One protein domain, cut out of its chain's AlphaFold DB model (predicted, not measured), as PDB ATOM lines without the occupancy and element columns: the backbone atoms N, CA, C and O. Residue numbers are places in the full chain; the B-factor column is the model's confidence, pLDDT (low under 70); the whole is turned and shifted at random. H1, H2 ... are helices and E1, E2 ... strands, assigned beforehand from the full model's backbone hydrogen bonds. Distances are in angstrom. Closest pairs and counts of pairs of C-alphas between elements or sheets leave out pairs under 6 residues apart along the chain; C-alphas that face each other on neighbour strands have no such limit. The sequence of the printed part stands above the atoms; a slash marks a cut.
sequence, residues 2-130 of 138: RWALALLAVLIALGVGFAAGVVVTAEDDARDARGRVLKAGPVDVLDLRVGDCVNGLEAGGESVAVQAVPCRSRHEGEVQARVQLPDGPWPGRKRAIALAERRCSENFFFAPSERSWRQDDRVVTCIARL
ATOM      1  N   ARG A   2     315.464 344.222 290.227       46.28
ATOM      2  CA  ARG A   2     314.226 343.553 289.753       46.28
ATOM      3  C   ARG A   2     313.714 344.018 288.378       46.28
ATOM      4  O   ARG A   2     313.076 343.250 287.675       46.28
ATOM      5  N   TRP A   3     314.034 345.246 287.974       37.00
ATOM      6  CA  TRP A   3     313.578 345.819 286.699       37.00
ATOM      7  C   TRP A   3     314.440 345.397 285.499       37.00
ATOM      8  O   TRP A   3     313.935 345.274 284.391       37.00
ATOM      9  N   ALA A   4     315.722 345.092 285.733       46.94
ATOM     10  CA  ALA A   4     316.630 344.583 284.702       46.94
ATOM     11  C   ALA A   4     316.242 343.165 284.244       46.94
ATOM     12  O   ALA A   4     316.335 342.852 283.064       46.94
ATOM     13  N   LEU A   5     315.736 342.337 285.165       47.72
ATOM     14  CA  LEU A   5     315.242 340.989 284.869       47.72
ATOM     15  C   LEU A   5     313.932 341.009 284.062       47.72
ATOM     16  O   LEU A   5     313.752 340.188 283.168       47.72
ATOM     17  N   ALA A   6     313.047 341.976 284.330       48.69
ATOM     18  CA  ALA A   6     311.796 342.145 283.588       48.69
ATOM     19  C   ALA A   6     312.034 342.619 282.141       48.69
ATOM     20  O   ALA A   6     311.396 342.122 281.217       48.69
ATOM     21  N   LEU A   7     312.995 343.526 281.929       49.16
ATOM     22  CA  LEU A   7     313.382 343.987 280.591       49.16
ATOM     23  C   LEU A   7     314.073 342.886 279.772       49.16
ATOM     24  O   LEU A   7     313.814 342.763 278.577       49.16
ATOM     25  N   LEU A   8     314.884 342.038 280.415       50.62
ATOM     26  CA  LEU A   8     315.504 340.881 279.762       50.62
ATOM     27  C   LEU A   8     314.453 339.856 279.298       50.62
ATOM     28  O   LEU A   8     314.554 339.327 278.195       50.62
ATOM     29  N   ALA A   9     313.417 339.611 280.107       53.09
ATOM     30  CA  ALA A   9     312.340 338.677 279.775       53.09
ATOM     31  C   ALA A   9     311.475 339.153 278.590       53.09
ATOM     32  O   ALA A   9     311.100 338.343 277.743       53.09
ATOM     33  N   VAL A  10     311.208 340.461 278.484       55.88
ATOM     34  CA  VAL A  10     310.459 341.047 277.355       55.88
ATOM     35  C   VAL A  10     311.271 341.001 276.056       55.88
ATOM     36  O   VAL A  10     310.718 340.700 274.999       55.88
ATOM     37  N   LEU A  11     312.588 341.219 276.122       56.12
ATOM     38  CA  LEU A  11     313.474 341.124 274.955       56.12
ATOM     39  C   LEU A  11     313.626 339.681 274.446       56.12
ATOM     40  O   LEU A  11     313.639 339.465 273.235       56.12
ATOM     41  N   ILE A  12     313.663 338.689 275.344       56.12
ATOM     42  CA  ILE A  12     313.662 337.264 274.967       56.12
ATOM     43  C   ILE A  12     312.318 336.877 274.328       56.12
ATOM     44  O   ILE A  12     312.305 336.218 273.291       56.12
ATOM     45  N   ALA A  13     311.187 337.335 274.878       54.84
ATOM     46  CA  ALA A  13     309.864 337.044 274.317       54.84
ATOM     47  C   ALA A  13     309.657 337.651 272.913       54.84
ATOM     48  O   ALA A  13     309.067 337.007 272.046       54.84
ATOM     49  N   LEU A  14     310.186 338.853 272.655       54.66
ATOM     50  CA  LEU A  14     310.109 339.504 271.339       54.66
ATOM     51  C   LEU A  14     311.086 338.902 270.312       54.66
ATOM     52  O   LEU A  14     310.741 338.802 269.136       54.66
ATOM     53  N   GLY A  15     312.269 338.444 270.740       51.69
ATOM     54  CA  GLY A  15     313.235 337.765 269.864       51.69
ATOM     55  C   GLY A  15     312.777 336.375 269.405       51.69
ATOM     56  O   GLY A  15     313.019 335.991 268.261       51.69
ATOM     57  N   VAL A  16     312.054 335.641 270.258       53.53
ATOM     58  CA  VAL A  16     311.487 334.321 269.920       53.53
ATOM     59  C   VAL A  16     310.264 334.446 268.998       53.53
ATOM     60  O   VAL A  16     310.062 333.593 268.138       53.53
ATOM     61  N   GLY A  17     309.491 335.533 269.105       48.19
ATOM     62  CA  GLY A  17     308.345 335.789 268.222       48.19
ATOM     63  C   GLY A  17     308.726 336.074 266.764       48.19
ATOM     64  O   GLY A  17     307.995 335.689 265.855       48.19
ATOM     65  N   PHE A  18     309.889 336.688 266.517       49.16
ATOM     66  CA  PHE A  18     310.352 336.995 265.157       49.16
ATOM     67  C   PHE A  18     310.948 335.774 264.432       49.16
ATOM     68  O   PHE A  18     310.856 335.670 263.212       49.16
ATOM     69  N   ALA A  19     311.505 334.808 265.170       50.81
ATOM     70  CA  ALA A  19     312.116 333.610 264.588       50.81
ATOM     71  C   ALA A  19     311.097 332.564 264.083       50.81
ATOM     72  O   ALA A  19     311.472 331.664 263.337       50.81
ATOM     73  N   ALA A  20     309.818 332.677 264.457       55.31
ATOM     74  CA  ALA A  20     308.774 331.716 264.087       55.31
ATOM     75  C   ALA A  20     307.953 332.115 262.841       55.31
ATOM     76  O   ALA A  20     307.073 331.365 262.423       55.31
ATOM     77  N   GLY A  21     308.200 333.296 262.262       49.44
ATOM     78  CA  GLY A  21     307.289 333.924 261.296       49.44
ATOM     79  C   GLY A  21     307.619 333.750 259.813       49.44
ATOM     80  O   GLY A  21     306.818 334.161 258.981       49.44
ATOM     81  N   VAL A  22     308.761 333.161 259.453       53.97
ATOM     82  CA  VAL A  22     309.103 332.922 258.042       53.97
ATOM     83  C   VAL A  22     309.247 331.427 257.816       53.97
ATOM     84  O   VAL A  22     310.342 330.881 257.712       53.97
ATOM     85  N   VAL A  23     308.103 330.754 257.739       51.94
ATOM     86  CA  VAL A  23     308.033 329.491 257.012       51.94
ATOM     87  C   VAL A  23     308.146 329.881 255.540       51.94
ATOM     88  O   VAL A  23     307.155 330.254 254.924       51.94
ATOM     89  N   VAL A  24     309.368 329.891 254.994       49.88
ATOM     90  CA  VAL A  24     309.544 329.850 253.539       49.88
ATOM     91  C   VAL A  24     309.030 328.478 253.139       49.88
ATOM     92  O   VAL A  24     309.727 327.472 253.269       49.88
ATOM     93  N   THR A  25     307.764 328.411 252.753       47.66
ATOM     94  CA  THR A  25     307.266 327.289 251.981       47.66
ATOM     95  C   THR A  25     308.162 327.209 250.751       47.66
ATOM     96  O   THR A  25     308.318 328.176 250.007       47.66
ATOM     97  N   ALA A  26     308.862 326.086 250.594       48.78
ATOM     98  CA  ALA A  26     309.585 325.773 249.372       48.78
ATOM     99  C   ALA A  26     308.543 325.539 248.266       48.78
ATOM    100  O   ALA A  26     308.209 324.406 247.935       48.78
ATOM    101  N   GLU A  27     307.941 326.617 247.775       51.94
ATOM    102  CA  GLU A  27     307.029 326.594 246.644       51.94
ATOM    103  C   GLU A  27     307.868 326.691 245.360       51.94
ATOM    104  O   GLU A  27     308.383 327.746 244.999       51.94
ATOM    105  N   ASP A  28     307.980 325.535 244.696       61.31
ATOM    106  CA  ASP A  28     308.260 325.339 243.266       61.31
ATOM    107  C   ASP A  28     309.706 325.494 242.728       61.31
ATOM    108  O   ASP A  28     309.927 326.100 241.683       61.31
ATOM    109  N   ASP A  29     310.687 324.761 243.279       67.69
ATOM    110  CA  ASP A  29     311.962 324.476 242.563       67.69
ATOM    111  C   ASP A  29     311.748 323.779 241.193       67.69
ATOM    112  O   ASP A  29     312.670 323.628 240.385       67.69
ATOM    113  N   ALA A  30     310.529 323.304 240.918       84.50
ATOM    114  CA  ALA A  30     310.156 322.672 239.663       84.50
ATOM    115  C   ALA A  30     309.972 323.668 238.507       84.50
ATOM    116  O   ALA A  30     310.025 323.241 237.349       84.50
ATOM    117  N   ARG A  31     309.764 324.965 238.782       91.19
ATOM    118  CA  ARG A  31     309.500 325.999 237.767       91.19
ATOM    119  C   ARG A  31     310.385 327.231 237.955       91.19
ATOM    120  O   ARG A  31     310.832 327.531 239.051       91.19
ATOM    121  N   ASP A  32     310.641 327.965 236.876       90.44
ATOM    122  CA  ASP A  32     311.355 329.244 236.951       90.44
ATOM    123  C   ASP A  32     310.423 330.436 237.233       90.44
ATOM    124  O   ASP A  32     309.198 330.315 237.245       90.44
ATOM    125  N   ALA A  33     311.005 331.630 237.387       89.06
ATOM    126  CA  ALA A  33     310.263 332.875 237.617       89.06
ATOM    127  C   ALA A  33     309.281 333.253 236.486       89.06
ATOM    128  O   ALA A  33     308.468 334.159 236.651       89.06
ATOM    129  N   ARG A  34     309.360 332.594 235.324       88.38
ATOM    130  CA  ARG A  34     308.441 332.765 234.188       88.38
ATOM    131  C   ARG A  34     307.403 331.642 234.118       88.38
ATOM    132  O   ARG A  34     306.617 331.604 233.178       88.38
ATOM    133  N   GLY A  35     307.398 330.734 235.093       88.81
ATOM    134  CA  GLY A  35     306.500 329.590 235.177       88.81
ATOM    135  C   GLY A  35     306.917 328.390 234.328       88.81
ATOM    136  O   GLY A  35     306.151 327.431 234.265       88.81
ATOM    137  N   ARG A  36     308.099 328.401 233.696       91.25
ATOM    138  CA  ARG A  36     308.561 327.292 232.845       91.25
ATOM    139  C   ARG A  36     309.035 326.130 233.700       91.25
ATOM    140  O   ARG A  36     309.794 326.337 234.641       91.25
ATOM    141  N   VAL A  37     308.653 324.912 233.328       93.56
ATOM    142  CA  VAL A  37     309.097 323.681 233.994       93.56
ATOM    143  C   VAL A  37     310.607 323.486 233.807       93.56
ATOM    144  O   VAL A  37     311.098 323.399 232.681       93.56
ATOM    145  N   LEU A  38     311.345 323.412 234.916       93.12
ATOM    146  CA  LEU A  38     312.792 323.175 234.975       93.12
ATOM    147  C   LEU A  38     313.138 321.715 235.276       93.12
ATOM    148  O   LEU A  38     314.167 321.216 234.820       93.12
ATOM    149  N   LYS A  39     312.277 321.020 236.024       91.88
ATOM    150  CA  LYS A  39     312.469 319.623 236.409       91.88
ATOM    151  C   LYS A  39     311.243 318.811 236.032       91.88
ATOM    152  O   LYS A  39     310.118 319.224 236.284       91.88
ATOM    153  N   ALA A  40     311.475 317.638 235.452       93.19
ATOM    154  CA  ALA A  40     310.399 316.705 235.181       93.19
ATOM    155  C   ALA A  40     309.733 316.261 236.499       93.19
ATOM    156  O   ALA A  40     310.417 315.766 237.396       93.19
ATOM    157  N   GLY A  41     308.412 316.415 236.604       93.50
ATOM    158  CA  GLY A  41     307.600 315.858 237.689       93.50
ATOM    159  C   GLY A  41     306.140 315.596 237.284       93.50
ATOM    160  O   GLY A  41     305.678 316.150 236.282       93.50
ATOM    161  N   PRO A  42     305.424 314.735 238.025       93.44
ATOM    162  CA  PRO A  42     303.985 314.595 237.857       93.44
ATOM    163  C   PRO A  42     303.294 315.915 238.214       93.44
ATOM    164  O   PRO A  42     303.655 316.559 239.198       93.44
ATOM    165  N   VAL A  43     302.308 316.310 237.414       92.69
ATOM    166  CA  VAL A  43     301.499 317.519 237.600       92.69
ATOM    167  C   VAL A  43     300.039 317.160 237.358       92.69
ATOM    168  O   VAL A  43     299.729 316.428 236.415       92.69
ATOM    169  N   ASP A  44     299.152 317.655 238.220       91.75
ATOM    170  CA  ASP A  44     297.707 317.522 238.034       91.75
ATOM    171  C   ASP A  44     297.278 318.262 236.757       91.75
ATOM    172  O   ASP A  44     297.767 319.353 236.456       91.75
ATOM    173  N   VAL A  45     296.364 317.682 235.981       90.38
ATOM    174  CA  VAL A  45     295.902 318.302 234.726       90.38
ATOM    175  C   VAL A  45     295.240 319.670 234.939       90.38
ATOM    176  O   VAL A  45     295.213 320.487 234.013       90.38
ATOM    177  N   LEU A  46     294.744 319.945 236.149       91.00
ATOM    178  CA  LEU A  46     294.178 321.230 236.561       91.00
ATOM    179  C   LEU A  46     295.253 322.301 236.800       91.00
ATOM    180  O   LEU A  46     294.988 323.486 236.576       91.00
ATOM    181  N   ASP A  47     296.462 321.885 237.185       92.88
ATOM    182  CA  ASP A  47     297.607 322.757 237.479       92.88
ATOM    183  C   ASP A  47     298.470 323.060 236.245       92.88
ATOM    184  O   ASP A  47     299.376 323.900 236.297       92.88
ATOM    185  N   LEU A  48     298.180 322.403 235.118       94.06
ATOM    186  CA  LEU A  48     298.830 322.669 233.841       94.06
ATOM    187  C   LEU A  48     298.632 324.122 233.402       94.06
ATOM    188  O   LEU A  48     297.538 324.696 233.463       94.06
ATOM    189  N   ARG A  49     299.709 324.712 232.893       95.06
ATOM    190  CA  ARG A  49     299.768 326.088 232.397       95.06
ATOM    191  C   ARG A  49     300.040 326.084 230.902       95.06
ATOM    192  O   ARG A  49     300.646 325.161 230.373       95.06
ATOM    193  N   VAL A  50     299.597 327.137 230.218       95.19
ATOM    194  CA  VAL A  50     299.958 327.344 228.809       95.19
ATOM    195  C   VAL A  50     301.483 327.402 228.689       95.19
ATOM    196  O   VAL A  50     302.125 328.127 229.449       95.19
ATOM    197  N   GLY A  51     302.039 326.638 227.750       94.69
ATOM    198  CA  GLY A  51     303.480 326.453 227.569       94.69
ATOM    199  C   GLY A  51     304.083 325.269 228.331       94.69
ATOM    200  O   GLY A  51     305.288 325.047 228.232       94.69
ATOM    201  N   ASP A  52     303.291 324.505 229.091       95.69
ATOM    202  CA  ASP A  52     303.783 323.281 229.725       95.69
ATOM    203  C   ASP A  52     303.910 322.150 228.713       95.69
ATOM    204  O   ASP A  52     302.958 321.805 228.014       95.69
ATOM    205  N   CYS A  53     305.085 321.531 228.695       95.06
ATOM    206  CA  CYS A  53     305.390 320.382 227.861       95.06
ATOM    207  C   CYS A  53     305.194 319.093 228.654       95.06
ATOM    208  O   CYS A  53     305.653 318.984 229.793       95.06
ATOM    209  N   VAL A  54     304.492 318.121 228.074       93.69
ATOM    210  CA  VAL A  54     303.970 316.960 228.802       93.69
ATOM    211  C   VAL A  54     304.223 315.636 228.083       93.69
ATOM    212  O   VAL A  54     304.345 315.573 226.859       93.69
ATOM    213  N   ASN A  55     304.289 314.569 228.876       91.50
ATOM    214  CA  ASN A  55     304.319 313.168 228.459       91.50
ATOM    215  C   ASN A  55     303.197 312.380 229.147       91.50
ATOM    216  O   ASN A  55     302.712 312.786 230.208       91.50
ATOM    217  N   GLY A  56     302.852 311.221 228.584       86.19
ATOM    218  CA  GLY A  56     301.789 310.363 229.102       86.19
ATOM    219  C   GLY A  56     300.410 310.825 228.643       86.19
ATOM    220  O   GLY A  56     299.450 310.744 229.403       86.19
ATOM    221  N   LEU A  57     300.317 311.359 227.421       83.12
ATOM    222  CA  LEU A  57     299.053 311.775 226.827       83.12
ATOM    223  C   LEU A  57     298.234 310.547 226.425       83.12
ATOM    224  O   LEU A  57     298.515 309.889 225.420       83.12
ATOM    225  N   GLU A  58     297.178 310.272 227.180       74.06
ATOM    226  CA  GLU A  58     296.194 309.249 226.841       74.06
ATOM    227  C   GLU A  58     295.059 309.847 225.998       74.06
ATOM    228  O   GLU A  58     294.571 310.955 226.240       74.06
ATOM    229  N   ALA A  59     294.619 309.107 224.979       60.56
ATOM    230  CA  ALA A  59     293.477 309.520 224.172       60.56
ATOM    231  C   ALA A  59     292.199 309.530 225.031       60.56
ATOM    232  O   ALA A  59     291.908 308.560 225.724       60.56
ATOM    233  N   GLY A  60     291.414 310.610 224.962       58.62
ATOM    234  CA  GLY A  60     290.132 310.716 225.674       58.62
ATOM    235  C   GLY A  60     290.172 311.438 227.027       58.62
ATOM    236  O   GLY A  60     289.116 311.575 227.649       58.62
ATOM    237  N   GLY A  61     291.337 311.949 227.453       58.97
ATOM    238  CA  GLY A  61     291.445 312.994 228.480       58.97
ATOM    239  C   GLY A  61     290.978 312.597 229.884       58.97
ATOM    240  O   GLY A  61     290.517 313.456 230.630       58.97
ATOM    241  N   GLU A  62     291.040 311.311 230.238       63.84
ATOM    242  CA  GLU A  62     290.662 310.824 231.576       63.84
ATOM    243  C   GLU A  62     291.805 310.875 232.599       63.84
ATOM    244  O   GLU A  62     291.593 310.570 233.773       63.84
ATOM    245  N   SER A  63     293.007 311.263 232.176       70.56
ATOM    246  CA  SER A  63     294.174 311.329 233.048       70.56
ATOM    247  C   SER A  63     293.996 312.436 234.094       70.56
ATOM    248  O   SER A  63     293.691 313.579 233.765       70.56
ATOM    249  N   VAL A  64     294.191 312.092 235.369       81.56
ATOM    250  CA  VAL A  64     294.147 313.046 236.498       81.56
ATOM    251  C   VAL A  64     295.472 313.803 236.624       81.56
ATOM    252  O   VAL A  64     295.512 314.943 237.070       81.56
ATOM    253  N   ALA A  65     296.565 313.182 236.187       89.31
ATOM    254  CA  ALA A  65     297.889 313.774 236.182       89.31
ATOM    255  C   ALA A  65     298.657 313.335 234.936       89.31
ATOM    256  O   ALA A  65     298.400 312.268 234.375       89.31
ATOM    257  N   VAL A  66     299.627 314.153 234.547       92.25
ATOM    258  CA  VAL A  66     300.587 313.869 233.480       92.25
ATOM    259  C   VAL A  66     301.995 314.215 233.929       92.25
ATOM    260  O   VAL A  66     302.211 314.827 234.975       92.25
ATOM    261  N   GLN A  67     302.975 313.826 233.128       94.19
ATOM    262  CA  GLN A  67     304.367 314.127 233.395       94.19
ATOM    263  C   GLN A  67     304.738 315.454 232.726       94.19
ATOM    264  O   GLN A  67     304.978 315.479 231.521       94.19
ATOM    265  N   ALA A  68     304.821 316.542 233.493       95.12
ATOM    266  CA  ALA A  68     305.367 317.800 232.995       95.12
ATOM    267  C   ALA A  68     306.892 317.690 232.879       95.12
ATOM    268  O   ALA A  68     307.546 317.085 233.734       95.12
ATOM    269  N   VAL A  69     307.472 318.243 231.817       95.19
ATOM    270  CA  VAL A  69     308.910 318.203 231.535       95.19
ATOM    271  C   VAL A  69     309.385 319.535 230.949       95.19
ATOM    272  O   VAL A  69     308.585 320.280 230.384       95.19
ATOM    273  N   PRO A  70     310.688 319.857 231.031       94.75
ATOM    274  CA  PRO A  70     311.232 320.996 230.304       94.75
ATOM    275  C   PRO A  70     310.983 320.854 228.800       94.75
ATOM    276  O   PRO A  70     311.313 319.826 228.213       94.75
ATOM    277  N   CYS A  71     310.482 321.899 228.144       92.44
ATOM    278  CA  CYS A  71     310.198 321.873 226.701       92.44
ATOM    279  C   CYS A  71     311.438 321.631 225.820       92.44
ATOM    280  O   CYS A  71     311.337 321.173 224.686       92.44
ATOM    281  N   ARG A  72     312.641 321.883 226.353       89.75
ATOM    282  CA  ARG A  72     313.911 321.551 225.682       89.75
ATOM    283  C   ARG A  72     314.246 320.056 225.720       89.75
ATOM    284  O   ARG A  72     315.147 319.617 225.014       89.75
ATOM    285  N   SER A  73     313.541 319.275 226.532       89.38
ATOM    286  CA  SER A  73     313.604 317.815 226.550       89.38
ATOM    287  C   SER A  73     312.602 317.226 225.552       89.38
ATOM    288  O   SER A  73     311.688 317.907 225.088       89.38
ATOM    289  N   ARG A  74     312.749 315.945 225.200       90.19
ATOM    290  CA  ARG A  74     311.739 315.240 224.391       90.19
ATOM    291  C   ARG A  74     310.413 315.153 225.154       90.19
ATOM    292  O   ARG A  74     310.411 314.790 226.331       90.19
ATOM    293  N   HIS A  75     309.316 315.457 224.468       91.50
ATOM    294  CA  HIS A  75     307.970 315.401 225.027       91.50
ATOM    295  C   HIS A  75     306.913 315.103 223.956       91.50
ATOM    296  O   HIS A  75     307.191 315.217 222.762       91.50
ATOM    297  N   GLU A  76     305.721 314.685 224.379       90.56
ATOM    298  CA  GLU A  76     304.633 314.277 223.483       90.56
ATOM    299  C   GLU A  76     303.773 315.453 223.013       90.56
ATOM    300  O   GLU A  76     303.297 315.441 221.877       90.56
ATOM    301  N   GLY A  77     303.581 316.476 223.845       91.56
ATOM    302  CA  GLY A  77     302.817 317.661 223.459       91.56
ATOM    303  C   GLY A  77     302.976 318.838 224.411       91.56
ATOM    304  O   GLY A  77     303.583 318.712 225.473       91.56
ATOM    305  N   GLU A  78     302.426 319.979 224.017       93.56
ATOM    306  CA  GLU A  78     302.498 321.247 224.747       93.56
ATOM    307  C   GLU A  78     301.091 321.800 224.988       93.56
ATOM    308  O   GLU A  78     300.226 321.754 224.109       93.56
ATOM    309  N   VAL A  79     300.842 322.347 226.176       94.62
ATOM    310  CA  VAL A  79     299.591 323.045 226.478       94.62
ATOM    311  C   VAL A  79     299.532 324.341 225.670       94.62
ATOM    312  O   VAL A  79     300.177 325.331 226.012       94.62
ATOM    313  N   GLN A  80     298.710 324.367 224.625       93.62
ATOM    314  CA  GLN A  80     298.568 325.545 223.763       93.62
ATOM    315  C   GLN A  80     297.538 326.548 224.293       93.62
ATOM    316  O   GLN A  80     297.626 327.743 224.018       93.62
ATOM    317  N   ALA A  81     296.521 326.064 225.010       94.12
ATOM    318  CA  ALA A  81     295.403 326.886 225.449       94.12
ATOM    319  C   ALA A  81     294.674 326.266 226.641       94.12
ATOM    320  O   ALA A  81     294.598 325.046 226.785       94.12
ATOM    321  N   ARG A  82     294.070 327.135 227.451       95.12
ATOM    322  CA  ARG A  82     293.116 326.775 228.501       95.12
ATOM    323  C   ARG A  82     291.843 327.566 228.268       95.12
ATOM    324  O   ARG A  82     291.883 328.791 228.169       95.12
ATOM    325  N   VAL A  83     290.731 326.864 228.109       94.62
ATOM    326  CA  VAL A  83     289.486 327.436 227.607       94.62
ATOM    327  C   VAL A  83     288.374 327.209 228.615       94.62
ATOM    328  O   VAL A  83     287.969 326.075 228.858       94.62
ATOM    329  N   GLN A  84     287.828 328.302 229.144       95.62
ATOM    330  CA  GLN A  84     286.667 328.269 230.026       95.62
ATOM    331  C   GLN A  84     285.414 327.794 229.263       95.62
ATOM    332  O   GLN A  84     285.071 328.293 228.176       95.62
ATOM    333  N   LEU A  85     284.721 326.810 229.826       93.50
ATOM    334  CA  LEU A  85     283.391 326.382 229.404       93.50
ATOM    335  C   LEU A  85     282.312 327.255 230.061       93.50
ATOM    336  O   LEU A  85     282.558 327.829 231.118       93.50
ATOM    337  N   PRO A  86     281.120 327.372 229.445       91.69
ATOM    338  CA  PRO A  86     280.017 328.116 230.043       91.69
ATOM    339  C   PRO A  86     279.644 327.588 231.430       91.69
ATOM    340  O   PRO A  86     279.662 326.374 231.657       91.69
ATOM    341  N   ASP A  87     279.245 328.502 232.310       92.62
ATOM    342  CA  ASP A  87     278.750 328.164 233.640       92.62
ATOM    343  C   ASP A  87     277.445 327.360 233.579       92.62
ATOM    344  O   ASP A  87     276.701 327.387 232.594       92.62
ATOM    345  N   GLY A  88     277.152 326.656 234.674       94.12
ATOM    346  CA  GLY A  88     275.905 325.924 234.858       94.12
ATOM    347  C   GLY A  88     276.088 324.524 235.449       94.12
ATOM    348  O   GLY A  88     277.175 324.163 235.918       94.12
ATOM    349  N   PRO A  89     275.010 323.721 235.455       96.56
ATOM    350  CA  PRO A  89     275.061 322.327 235.875       96.56
ATOM    351  C   PRO A  89     276.016 321.505 235.005       96.56
ATOM    352  O   PRO A  89     276.235 321.827 233.838       96.56
ATOM    353  N   TRP A  90     276.537 320.408 235.562       96.19
ATOM    354  CA  TRP A  90     277.389 319.472 234.827       96.19
ATOM    355  C   TRP A  90     276.687 319.004 233.535       96.19
ATOM    356  O   TRP A  90     275.634 318.367 233.616       96.19
ATOM    357  N   PRO A  91     277.247 319.280 232.340       94.81
ATOM    358  CA  PRO A  91     276.585 318.989 231.067       94.81
ATOM    359  C   PRO A  91     276.613 317.501 230.677       94.81
ATOM    360  O   PRO A  91     276.087 317.128 229.626       94.81
ATOM    361  N   GLY A  92     277.251 316.649 231.484       95.19
ATOM    362  CA  GLY A  92     277.512 315.251 231.163       95.19
ATOM    363  C   GLY A  92     278.795 315.061 230.347       95.19
ATOM    364  O   GLY A  92     279.165 315.891 229.512       95.19
ATOM    365  N   ARG A  93     279.453 313.910 230.545       92.19
ATOM    366  CA  ARG A  93     280.763 313.591 229.943       92.19
ATOM    367  C   ARG A  93     280.772 313.761 228.424       92.19
ATOM    368  O   ARG A  93     281.645 314.433 227.885       92.19
ATOM    369  N   LYS A  94     279.773 313.208 227.728       93.06
ATOM    370  CA  LYS A  94     279.681 313.285 226.259       93.06
ATOM    371  C   LYS A  94     279.658 314.733 225.759       93.06
ATOM    372  O   LYS A  94     280.278 315.050 224.749       93.06
ATOM    373  N   ARG A  95     278.947 315.622 226.460       94.00
ATOM    374  CA  ARG A  95     278.841 317.027 226.063       94.00
ATOM    375  C   ARG A  95     280.103 317.814 226.408       94.00
ATOM    376  O   ARG A  95     280.473 318.670 225.608       94.00
ATOM    377  N   ALA A  96     280.753 317.514 227.534       92.56
ATOM    378  CA  ALA A  96     282.039 318.100 227.916       92.56
ATOM    379  C   ALA A  96     283.146 317.758 226.904       92.56
ATOM    380  O   ALA A  96     283.819 318.662 226.417       92.56
ATOM    381  N   ILE A  97     283.249 316.491 226.490       91.12
ATOM    382  CA  ILE A  97     284.181 316.054 225.434       91.12
ATOM    383  C   ILE A  97     283.872 316.770 224.116       91.12
ATOM    384  O   ILE A  97     284.746 317.411 223.547       91.12
ATOM    385  N   ALA A  98     282.609 316.774 223.678       92.00
ATOM    386  CA  ALA A  98     282.235 317.468 222.447       92.00
ATOM    387  C   ALA A  98     282.490 318.985 222.517       92.00
ATOM    388  O   ALA A  98     282.638 319.641 221.490       92.00
ATOM    389  N   LEU A  99     282.429 319.599 223.703       92.56
ATOM    390  CA  LEU A  99     282.822 320.996 223.894       92.56
ATOM    391  C   LEU A  99     284.333 321.155 223.726       92.56
ATOM    392  O   LEU A  99     284.738 322.069 223.016       92.56
ATOM    393  N   ALA A 100     285.132 320.268 224.313       91.75
ATOM    394  CA  ALA A 100     286.582 320.287 224.179       91.75
ATOM    395  C   ALA A 100     287.038 320.111 222.721       91.75
ATOM    396  O   ALA A 100     287.766 320.962 222.216       91.75
ATOM    397  N   GLU A 101     286.499 319.121 222.005       90.81
ATOM    398  CA  GLU A 101     286.763 318.886 220.572       90.81
ATOM    399  C   GLU A 101     286.473 320.115 219.702       90.81
ATOM    400  O   GLU A 101     287.168 320.373 218.730       90.81
ATOM    401  N   ARG A 102     285.446 320.905 220.046       92.25
ATOM    402  CA  ARG A 102     285.131 322.141 219.311       92.25
ATOM    403  C   ARG A 102     286.041 323.314 219.663       92.25
ATOM    404  O   ARG A 102     286.077 324.283 218.910       92.25
ATOM    405  N   ARG A 103     286.655 323.306 220.846       91.12
ATOM    406  CA  ARG A 103     287.458 324.426 221.362       91.12
ATOM    407  C   ARG A 103     288.947 324.246 221.086       91.12
ATOM    408  O   ARG A 103     289.650 325.248 221.007       91.12
ATOM    409  N   CYS A 104     289.411 323.011 220.938       90.62
ATOM    410  CA  CYS A 104     290.796 322.699 220.626       90.62
ATOM    411  C   CYS A 104     290.986 322.516 219.115       90.62
ATOM    412  O   CYS A 104     290.118 321.987 218.429       90.62
ATOM    413  N   SER A 105     292.124 322.975 218.587       81.12
ATOM    414  CA  SER A 105     292.481 322.800 217.169       81.12
ATOM    415  C   SER A 105     292.902 321.368 216.837       81.12
ATOM    416  O   SER A 105     292.868 320.973 215.675       81.12
ATOM    417  N   GLU A 106     293.299 320.604 217.852       78.69
ATOM    418  CA  GLU A 106     293.706 319.207 217.755       78.69
ATOM    419  C   GLU A 106     292.846 318.323 218.664       78.69
ATOM    420  O   GLU A 106     292.203 318.794 219.604       78.69
ATOM    421  N   ASN A 107     292.879 317.013 218.414       77.75
ATOM    422  CA  ASN A 107     292.102 316.019 219.162       77.75
ATOM    423  C   ASN A 107     292.713 315.647 220.531       77.75
ATOM    424  O   ASN A 107     292.270 314.680 221.147       77.75
ATOM    425  N   PHE A 108     293.726 316.377 221.008       85.81
ATOM    426  CA  PHE A 108     294.347 316.142 222.312       85.81
ATOM    427  C   PHE A 108     293.928 317.229 223.302       85.81
ATOM    428  O   PHE A 108     294.233 318.410 223.135       85.81
ATOM    429  N   PHE A 109     293.201 316.828 224.344       91.00
ATOM    430  CA  PHE A 109     292.701 317.734 225.372       91.00
ATOM    431  C   PHE A 109     292.405 317.006 226.683       91.00
ATOM    432  O   PHE A 109     292.099 315.813 226.693       91.00
ATOM    433  N   PHE A 110     292.402 317.767 227.775       92.06
ATOM    434  CA  PHE A 110     291.760 317.386 229.030       92.06
ATOM    435  C   PHE A 110     290.441 318.140 229.143       92.06
ATOM    436  O   PHE A 110     290.408 319.368 229.044       92.06
ATOM    437  N   ALA A 111     289.350 317.396 229.302       92.12
ATOM    438  CA  ALA A 111     288.028 317.955 229.546       92.12
ATOM    439  C   ALA A 111     287.674 317.785 231.032       92.12
ATOM    440  O   ALA A 111     288.060 316.771 231.620       92.12
ATOM    441  N   PRO A 112     286.889 318.703 231.625       92.12
ATOM    442  CA  PRO A 112     286.432 318.540 232.996       92.12
ATOM    443  C   PRO A 112     285.705 317.211 233.197       92.12
ATOM    444  O   PRO A 112     284.988 316.731 232.313       92.12
ATOM    445  N   SER A 113     285.852 316.639 234.386       91.44
ATOM    446  CA  SER A 113     285.059 315.502 234.849       91.44
ATOM    447  C   SER A 113     283.887 315.995 235.698       91.44
ATOM    448  O   SER A 113     283.881 317.126 236.174       91.44
ATOM    449  N   GLU A 114     282.913 315.134 235.990       94.00
ATOM    450  CA  GLU A 114     281.850 315.491 236.940       94.00
ATOM    451  C   GLU A 114     282.413 315.837 238.330       94.00
ATOM    452  O   GLU A 114     281.909 316.722 239.026       94.00
ATOM    453  N   ARG A 115     283.479 315.137 238.736       92.06
ATOM    454  CA  ARG A 115     284.141 315.360 240.019       92.06
ATOM    455  C   ARG A 115     284.802 316.734 240.065       92.06
ATOM    456  O   ARG A 115     284.542 317.464 241.016       92.06
ATOM    457  N   SER A 116     285.605 317.079 239.060       91.69
ATOM    458  CA  SER A 116     286.282 318.377 239.006       91.69
ATOM    459  C   SER A 116     285.273 319.512 238.802       91.69
ATOM    460  O   SER A 116     285.398 320.560 239.429       91.69
ATOM    461  N   TRP A 117     284.178 319.277 238.072       94.69
ATOM    462  CA  TRP A 117     283.093 320.254 237.938       94.69
ATOM    463  C   TRP A 117     282.457 320.622 239.287       94.69
ATOM    464  O   TRP A 117     282.166 321.791 239.552       94.69
ATOM    465  N   ARG A 118     282.288 319.662 240.202       94.19
ATOM    466  CA  ARG A 118     281.845 319.961 241.580       94.19
ATOM    467  C   ARG A 118     282.847 320.801 242.378       94.19
ATOM    468  O   ARG A 118     282.467 321.373 243.392       94.19
ATOM    469  N   GLN A 119     284.089 320.875 241.919       93.19
ATOM    470  CA  GLN A 119     285.172 321.680 242.483       93.19
ATOM    471  C   GLN A 119     285.445 322.938 241.642       93.19
ATOM    472  O   GLN A 119     286.528 323.500 241.714       93.19
ATOM    473  N   ASP A 120     284.457 323.360 240.852       93.56
ATOM    474  CA  ASP A 120     284.498 324.553 240.000       93.56
ATOM    475  C   ASP A 120     285.460 324.498 238.799       93.56
ATOM    476  O   ASP A 120     285.706 325.498 238.132       93.56
ATOM    477  N   ASP A 121     285.937 323.308 238.423       93.31
ATOM    478  CA  ASP A 121     286.641 323.134 237.155       93.31
ATOM    479  C   ASP A 121     285.652 323.180 235.981       93.31
ATOM    480  O   ASP A 121     284.730 322.366 235.845       93.31
ATOM    481  N   ARG A 122     285.836 324.179 235.127       94.94
ATOM    482  CA  ARG A 122     285.119 324.360 233.861       94.94
ATOM    483  C   ARG A 122     286.108 324.502 232.708       94.94
ATOM    484  O   ARG A 122     285.735 325.014 231.656       94.94
ATOM    485  N   VAL A 123     287.368 324.128 232.893       94.94
ATOM    486  CA  VAL A 123     288.440 324.456 231.957       94.94
ATOM    487  C   VAL A 123     288.741 323.258 231.071       94.94
ATOM    488  O   VAL A 123     289.004 322.158 231.538       94.94
ATOM    489  N   VAL A 124     288.745 323.485 229.762       94.12
ATOM    490  CA  VAL A 124     289.357 322.559 228.808       94.12
ATOM    491  C   VAL A 124     290.814 322.955 228.616       94.12
ATOM    492  O   VAL A 124     291.096 324.089 228.228       94.12
ATOM    493  N   THR A 125     291.732 322.020 228.824       94.25
ATOM    494  CA  THR A 125     293.160 322.202 228.531       94.25
ATOM    495  C   THR A 125     293.458 321.580 227.169       94.25
ATOM    496  O   THR A 125     293.386 320.363 227.022       94.25
ATOM    497  N   CYS A 126     293.769 322.401 226.166       93.44
ATOM    498  CA  CYS A 126     294.100 321.953 224.813       93.44
ATOM    499  C   CYS A 126     295.596 321.669 224.685       93.44
ATOM    500  O   CYS A 126     296.417 322.509 225.069       93.44
ATOM    501  N   ILE A 127     295.940 320.533 224.082       91.62
ATOM    502  CA  ILE A 127     297.316 320.087 223.880       91.62
ATOM    503  C   ILE A 127     297.621 320.040 222.380       91.62
ATOM    504  O   ILE A 127     296.888 319.409 221.622       91.62
ATOM    505  N   ALA A 128     298.709 320.685 221.968       90.19
ATOM    506  CA  ALA A 128     299.294 320.511 220.643       90.19
ATOM    507  C   ALA A 128     300.269 319.336 220.698       90.19
ATOM    508  O   ALA A 128     301.249 319.384 221.450       90.19
ATOM    509  N   ARG A 129     300.022 318.269 219.939       81.38
ATOM    510  CA  ARG A 129     300.949 317.139 219.886       81.38
ATOM    511  C   ARG A 129     302.111 317.492 218.973       81.38
ATOM    512  O   ARG A 129     301.926 317.813 217.800       81.38
ATOM    513  N   LEU A 130     303.330 317.352 219.476       70.62
ATOM    514  CA  LEU A 130     304.496 317.511 218.623       70.62
ATOM    515  C   LEU A 130     304.684 316.247 217.793       70.62
ATOM    516  O   LEU A 130     304.720 315.124 218.303       70.62
TER     517      LEU A 130
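Overview. This is residues 2 to 130 of the 138 residues of an uncharacterized protein of Thermoleophilaceae bacterium (UniProt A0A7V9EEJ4). One sheet of six strands, strongly twisted and curled like part of a barrel, makes the core of a body with helix H2 packed over E6 and E5 at one end of the sheet. From this body a long arm sticks out, residues 2 to 27, of which 2 to 19 belong to helix H1. The printed part has 129 residues, with three named helices and six named strands in the order H1 E1 E2 E3 E4 H2 E5 H3 E6; the sheet runs E1 E3 E2 E4 E6 E5, all antiparallel. The class is mixed, helices and strands, with 63 residues, under half, in named elements. The whole is extended, with a radius of gyration of the C-alphas of 22.8 A and spans of 79 by 40 by 19 A.

Arrangement. Edge strand E1, residues 41 to 44, is the antiparallel neighbour of E3, residues 65 to 69, with N 43 and O 66 2.9 A apart. E3 forms a hairpin with E2, residues 53 to 55, where N 69 and O 53 are 2.8 A apart. E2 is the neighbour of E4, residues 77 to 84, with N 54 and O 77 at 2.8 A. E4 is the neighbour of E6, residues 123 to 129, at 156 degrees between directions, with N 83 and O 124 at 2.8 A. E6 is the neighbour of edge strand E5, residues 108 to 110, with N 110 and O 125 at 2.9 A. These N and O pairs are within hydrogen-bond range. H2, residues 93 to 103, is on the sheet at a height of 7.7 A, making two layers, a helix on one face of a sheet. It lies over E6 and E5, only just, with 3 C-alphas falling on each, and runs slantwise to the strands, at 52 degrees to E5 on the local plane. The closest C-alphas of H2 and E6 are those of Ala 100 and Val 124, 5.9 A apart. E4, H2 and E5 form a split strand-helix-strand unit, two strands running the same way with E6 between them, and its crossover is right-handed. H3, residues 114 to 117, is not on the sheet; it is close to H2 but not clearly touching, the closest C-alphas being those of Glu 114 and Arg 93, 7.3 A apart. H1, residues 2 to 19, is not on the sheet and touches no helix. Every O i to N i+4 pair is within hydrogen-bond range in H2, 12 of 14 are in H1, and H3 is too short for such a pair.

Along the chain. E4 is 20.4 A from first to last C-alpha, E6 18.9 A, E3 12.8 A, E1 10.0 A, and E2 and E5 7.3 A each. H1 is 27.1 A long, H2 15.4 A and H3 5.0 A. H1 begins at C-alpha 2, (314.226, 343.553, 289.753), E4 begins at C-alpha 77, (302.817, 317.661, 223.459), and E6 ends at C-alpha 129, (300.949, 317.139, 219.886).

Size, cuts and confidence. The C-alphas of Arg 2 and Arg 102, the two farthest apart, are 79.2 A apart. Without residues 2 to 27 the body has 103 residues and spans 38 by 25 by 19 A. The printed part has no cut, and the long link is H1 to E1, with 21 residues. The mean pLDDT of the printed part is 81.6; residues 2 to 29 and 59 to 62 are under 70.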